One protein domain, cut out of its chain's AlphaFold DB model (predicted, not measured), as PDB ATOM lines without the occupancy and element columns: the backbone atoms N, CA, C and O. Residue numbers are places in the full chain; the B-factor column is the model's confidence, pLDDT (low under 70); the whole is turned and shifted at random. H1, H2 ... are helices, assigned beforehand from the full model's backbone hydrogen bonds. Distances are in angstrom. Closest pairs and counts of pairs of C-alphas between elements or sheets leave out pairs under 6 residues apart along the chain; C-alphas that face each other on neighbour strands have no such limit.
ATOM      1  N   LYS A  17     131.890 144.249 184.893       94.00
ATOM      2  CA  LYS A  17     131.669 145.526 185.592       94.00
ATOM      3  C   LYS A  17     132.718 146.605 185.287       94.00
ATOM      4  O   LYS A  17     132.425 147.782 185.453       94.00
ATOM      5  N   ASP A  18     133.909 146.208 184.839       94.06
ATOM      6  CA  ASP A  18     135.014 147.127 184.534       94.06
ATOM      7  C   ASP A  18     135.023 147.532 183.043       94.06
ATOM      8  O   ASP A  18     135.855 148.329 182.599       94.06
ATOM      9  N   LEU A  19     134.088 146.999 182.245       94.88
ATOM     10  CA  LEU A  19     133.914 147.322 180.832       94.88
ATOM     11  C   LEU A  19     132.736 148.284 180.640       94.88
ATOM     12  O   LEU A  19     131.655 148.087 181.184       94.88
ATOM     13  N   SER A  20     132.915 149.302 179.790       96.50
ATOM     14  CA  SER A  20     131.779 150.085 179.292       96.50
ATOM     15  C   SER A  20     130.907 149.238 178.362       96.50
ATOM     16  O   SER A  20     131.407 148.302 177.735       96.50
ATOM     17  N   GLU A  21     129.628 149.596 178.198       95.19
ATOM     18  CA  GLU A  21     128.702 148.863 177.315       95.19
ATOM     19  C   GLU A  21     129.253 148.691 175.895       95.19
ATOM     20  O   GLU A  21     129.193 147.600 175.335       95.19
ATOM     21  N   HIS A  22     129.876 149.737 175.345       95.62
ATOM     22  CA  HIS A  22     130.521 149.680 174.034       95.62
ATOM     23  C   HIS A  22     131.665 148.651 173.987       95.62
ATOM     24  O   HIS A  22     131.756 147.864 173.048       95.62
ATOM     25  N   LYS A  23     132.543 148.626 175.001       96.06
ATOM     26  CA  LYS A  23     133.657 147.662 175.064       96.06
ATOM     27  C   LYS A  23     133.148 146.236 175.260       96.06
ATOM     28  O   LYS A  23     133.662 145.321 174.629       96.06
ATOM     29  N   LEU A  24     132.133 146.051 176.100       96.00
ATOM     30  CA  LEU A  24     131.499 144.754 176.311       96.00
ATOM     31  C   LEU A  24     130.829 144.241 175.031       96.00
ATOM     32  O   LEU A  24     130.961 143.062 174.709       96.00
ATOM     33  N   GLY A  25     130.142 145.121 174.295       96.00
ATOM     34  CA  GLY A  25     129.575 144.818 172.982       96.00
ATOM     35  C   GLY A  25     130.649 144.350 172.005       96.00
ATOM     36  O   GLY A  25     130.530 143.266 171.447       96.00
ATOM     37  N   TRP A  26     131.752 145.096 171.909       96.38
ATOM     38  CA  TRP A  26     132.885 144.722 171.065       96.38
ATOM     39  C   TRP A  26     133.490 143.358 171.438       96.38
ATOM     40  O   TRP A  26     133.687 142.527 170.556       96.38
ATOM     41  N   VAL A  27     133.724 143.076 172.727       95.56
ATOM     42  CA  VAL A  27     134.240 141.764 173.174       95.56
ATOM     43  C   VAL A  27     133.273 140.635 172.802       95.56
ATOM     44  O   VAL A  27     133.699 139.604 172.282       95.56
ATOM     45  N   ARG A  28     131.967 140.826 173.023       95.25
ATOM     46  CA  ARG A  28     130.938 139.839 172.655       95.25
ATOM     47  C   ARG A  28     130.874 139.608 171.150       95.25
ATOM     48  O   ARG A  28     130.726 138.464 170.727       95.25
ATOM     49  N   ASP A  29     131.008 140.665 170.356       96.94
ATOM     50  CA  ASP A  29     131.046 140.562 168.903       96.94
ATOM     51  C   ASP A  29     132.292 139.807 168.436       96.94
ATOM     52  O   ASP A  29     132.162 138.926 167.597       96.94
ATOM     53  N   VAL A  30     133.474 140.061 169.007       96.00
ATOM     54  CA  VAL A  30     134.695 139.299 168.682       96.00
ATOM     55  C   VAL A  30     134.518 137.814 168.993       96.00
ATOM     56  O   VAL A  30     134.829 136.987 168.138       96.00
ATOM     57  N   ILE A  31     133.982 137.473 170.169       95.62
ATOM     58  CA  ILE A  31     133.722 136.078 170.559       95.62
ATOM     59  C   ILE A  31     132.755 135.417 169.571       95.62
ATOM     60  O   ILE A  31     133.059 134.355 169.038       95.62
ATOM     61  N   ARG A  32     131.617 136.066 169.285       96.06
ATOM     62  CA  ARG A  32     130.570 135.523 168.408       96.06
ATOM     63  C   ARG A  32     131.011 135.426 166.948       96.06
ATOM     64  O   ARG A  32     130.704 134.443 166.297       96.06
ATOM     65  N   LEU A  33     131.672 136.452 166.414       97.31
ATOM     66  CA  LEU A  33     132.038 136.529 164.992       97.31
ATOM     67  C   LEU A  33     133.224 135.629 164.626       97.31
ATOM     68  O   LEU A  33     133.418 135.359 163.447       97.31
ATOM     69  N   ASN A  34     134.016 135.202 165.612       97.38
ATOM     70  CA  ASN A  34     135.151 134.300 165.412       97.38
ATOM     71  C   ASN A  34     134.903 132.904 166.009       97.38
ATOM     72  O   ASN A  34     135.855 132.139 166.141       97.38
ATOM     73  N   ASP A  35     133.663 132.597 166.409       95.88
ATOM     74  CA  ASP A  35     133.271 131.314 167.007       95.88
ATOM     75  C   ASP A  35     134.196 130.868 168.158       95.88
ATOM     76  O   ASP A  35     134.543 129.693 168.293       95.88
ATOM     77  N   ILE A  36     134.625 131.821 168.997       95.25
ATOM     78  CA  ILE A  36     135.531 131.540 170.115       95.25
ATOM     79  C   ILE A  36     134.748 130.773 171.192       95.25
ATOM     80  O   ILE A  36     133.769 131.311 171.718       95.25
ATOM     81  N   PRO A  37     135.167 129.550 171.572       93.50
ATOM     82  CA  PRO A  37     134.466 128.779 172.590       93.50
ATOM     83  C   PRO A  37     134.482 129.482 173.949       93.50
ATOM     84  O   PRO A  37     135.524 129.936 174.421       93.50
ATOM     85  N   THR A  38     133.328 129.514 174.608       92.19
ATOM     86  CA  THR A  38     133.189 129.982 175.990       92.19
ATOM     87  C   THR A  38     133.012 128.800 176.929       92.19
ATOM     88  O   THR A  38     132.425 127.786 176.556       92.19
ATOM     89  N   VAL A  39     133.483 128.942 178.165       91.38
ATOM     90  CA  VAL A  39     133.306 127.935 179.214       91.38
ATOM     91  C   VAL A  39     132.631 128.565 180.423       91.38
ATOM     92  O   VAL A  39     132.947 129.698 180.790       91.38
ATOM     93  N   ASP A  40     131.732 127.816 181.054       90.88
ATOM     94  CA  ASP A  40     131.194 128.186 182.357       90.88
ATOM     95  C   ASP A  40     132.243 127.863 183.425       90.88
ATOM     96  O   ASP A  40     132.675 126.718 183.570       90.88
ATOM     97  N   ALA A  41     132.684 128.885 184.157       90.44
ATOM     98  CA  ALA A  41     133.739 128.761 185.153       90.44
ATOM     99  C   ALA A  41     133.489 129.668 186.361       90.44
ATOM    100  O   ALA A  41     132.897 130.743 186.251       90.44
ATOM    101  N   VAL A  42     134.002 129.241 187.515       90.94
ATOM    102  CA  VAL A  42     134.151 130.093 188.698       90.94
ATOM    103  C   VAL A  42     135.525 130.753 188.635       90.94
ATOM    104  O   VAL A  42     136.526 130.080 188.392       90.94
ATOM    105  N   VAL A  43     135.572 132.063 188.864       92.94
ATOM    106  CA  VAL A  43     136.816 132.838 188.924       92.94
ATOM    107  C   VAL A  43     137.118 133.143 190.387       92.94
ATOM    108  O   VAL A  43     136.269 133.693 191.082       92.94
ATOM    109  N   VAL A  44     138.324 132.791 190.835       94.06
ATOM    110  CA  VAL A  44     138.856 133.172 192.150       94.06
ATOM    111  C   VAL A  44     139.973 134.181 191.916       94.06
ATOM    112  O   VAL A  44     140.943 133.881 191.216       94.06
ATOM    113  N   GLU A  45     139.812 135.392 192.439       93.69
ATOM    114  CA  GLU A  45     140.779 136.471 192.237       93.69
ATOM    115  C   GLU A  45     141.995 136.317 193.156       93.69
ATOM    116  O   GLU A  45     141.888 135.763 194.245       93.69
ATOM    117  N   ALA A  46     143.158 136.814 192.725       92.69
ATOM    118  CA  ALA A  46     144.418 136.657 193.461       92.69
ATOM    119  C   ALA A  46     144.447 137.364 194.825       92.69
ATOM    120  O   ALA A  46     145.232 136.995 195.694       92.69
ATOM    121  N   ASP A  47     143.612 138.384 195.010       95.00
ATOM    122  CA  ASP A  47     143.461 139.136 196.255       95.00
ATOM    123  C   ASP A  47     142.419 138.528 197.207       95.00
ATOM    124  O   ASP A  47     142.288 138.988 198.343       95.00
ATOM    125  N   TRP A  48     141.690 137.492 196.781       95.12
ATOM    126  CA  TRP A  48     140.725 136.804 197.632       95.12
ATOM    127  C   TRP A  48     141.429 135.787 198.540       95.12
ATOM    128  O   TRP A  48     142.348 135.089 198.095       95.12
ATOM    129  N   PRO A  49     140.989 135.634 199.802       92.12
ATOM    130  CA  PRO A  49     141.586 134.668 200.725       92.12
ATOM    131  C   PRO A  49     141.468 133.212 200.234       92.12
ATOM    132  O   PRO A  49     142.259 132.361 200.639       92.12
ATOM    133  N   GLU A  50     140.529 132.916 199.335       92.31
ATOM    134  CA  GLU A  50     140.307 131.598 198.739       92.31
ATOM    135  C   GLU A  50     141.281 131.246 197.601       92.31
ATOM    136  O   GLU A  50     141.284 130.093 197.162       92.31
ATOM    137  N   TYR A  51     142.111 132.182 197.118       94.56
ATOM    138  CA  TYR A  51     142.975 131.978 195.945       94.56
ATOM    139  C   TYR A  51     143.954 130.810 196.108       94.56
ATOM    140  O   TYR A  51     143.878 129.812 195.385       94.56
ATOM    141  N   GLU A  52     144.855 130.898 197.087       92.25
ATOM    142  CA  GLU A  52     145.833 129.838 197.356       92.25
ATOM    143  C   GLU A  52     145.181 128.533 197.855       92.25
ATOM    144  O   GLU A  52     145.551 127.464 197.361       92.25
ATOM    145  N   PRO A  53     144.166 128.558 198.747       87.31
ATOM    146  CA  PRO A  53     143.417 127.353 199.105       87.31
ATOM    147  C   PRO A  53     142.810 126.613 197.906       87.31
ATOM    148  O   PRO A  53     142.847 125.379 197.863       87.31
ATOM    149  N   THR A  54     142.284 127.349 196.924       90.50
ATOM    150  CA  THR A  54     141.700 126.778 195.704       90.50
ATOM    151  C   THR A  54     142.777 126.132 194.837       90.50
ATOM    152  O   THR A  54     142.601 124.993 194.402       90.50
ATOM    153  N   TRP A  55     143.925 126.792 194.649       91.75
ATOM    154  CA  TRP A  55     145.070 126.190 193.959       91.75
ATOM    155  C   TRP A  55     145.534 124.901 194.624       91.75
ATOM    156  O   TRP A  55     145.674 123.888 193.944       91.75
ATOM    157  N   ALA A  56     145.698 124.907 195.946       84.94
ATOM    158  CA  ALA A  56     146.117 123.724 196.688       84.94
ATOM    159  C   ALA A  56     145.098 122.575 196.566       84.94
ATOM    160  O   ALA A  56     145.478 121.406 196.490       84.94
ATOM    161  N   ALA A  57     143.797 122.880 196.527       83.06
ATOM    162  CA  ALA A  57     142.759 121.876 196.305       83.06
ATOM    163  C   ALA A  57     142.831 121.268 194.893       83.06
ATOM    164  O   ALA A  57     142.729 120.048 194.749       83.06
ATOM    165  N   ILE A  58     143.050 122.096 193.866       87.69
ATOM    166  CA  ILE A  58     143.213 121.643 192.477       87.69
ATOM    167  C   ILE A  58     144.492 120.815 192.331       87.69
ATOM    168  O   ILE A  58     144.438 119.725 191.767       87.69
ATOM    169  N   GLU A  59     145.614 121.280 192.877       86.88
ATOM    170  CA  GLU A  59     146.891 120.566 192.854       86.88
ATOM    171  C   GLU A  59     146.765 119.183 193.487       86.88
ATOM    172  O   GLU A  59     147.122 118.187 192.858       86.88
ATOM    173  N   ARG A  60     146.181 119.093 194.691       79.06
ATOM    174  CA  ARG A  60     145.932 117.804 195.353       79.06
ATOM    175  C   ARG A  60     145.075 116.879 194.497       79.06
ATOM    176  O   ARG A  60     145.389 115.698 194.372       79.06
ATOM    177  N   ARG A  61     144.020 117.413 193.872       79.06
ATOM    178  CA  ARG A  61     143.146 116.641 192.981       79.06
ATOM    179  C   ARG A  61     143.894 116.121 191.750       79.06
ATOM    180  O   ARG A  61     143.717 114.960 191.400       79.06
ATOM    181  N   VAL A  62     144.692 116.961 191.088       79.44
ATOM    182  CA  VAL A  62     145.398 116.616 189.839       79.44
ATOM    183  C   VAL A  62     146.547 115.645 190.097       79.44
ATOM    184  O   VAL A  62     146.714 114.674 189.368       79.44
ATOM    185  N   THR A  63     147.314 115.870 191.160       79.25
ATOM    186  CA  THR A  63     148.461 115.021 191.519       79.25
ATOM    187  C   THR A  63     148.052 113.716 192.201       79.25
ATOM    188  O   THR A  63     148.884 112.825 192.374       79.25
TER     189      THR A  63
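This is residues 17 to 63 of the 180 residues of an uncharacterized protein of Pseudomonas putida (strain S16) (UniProt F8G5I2). Two helices of equal residue count stand well separated at the two ends of a flat, open frame, and one long link slants between them, giving an N shape. H1 and H2 run nearly side-on in the same direction, and the link, residues 34 to 50, leads back from the end of H1 to the beginning of H2. The printed part has 47 residues with two named helices, H1 then H2, and no named strand; its class is all helix. It is extended, with a radius of gyration of the C-alphas of 15.6 A and spans of 39 by 23 by 11 A.

H1 covers residues 21 to 33, 17.8 A long from first to last C-alpha, beginning at C-alpha 21 (128.702, 148.863, 177.315). H2 covers residues 51 to 63, 18.4 A long, ending at C-alpha 63 (148.461, 115.021, 191.519).

H1 and H2 are apart, with no C-alpha of one within 8 A of the other. In both, every O i to N i+4 pair is within hydrogen-bond range. Residues 37 to 42 stand free.

The C-alphas farthest apart, of His 22 and Thr 63, are 42.8 A apart. The printed part has no cut, and the link from H1 to H2, 17 residues, is long. Mean pLDDT of the printed part is 92.1; no printed residue is under 70.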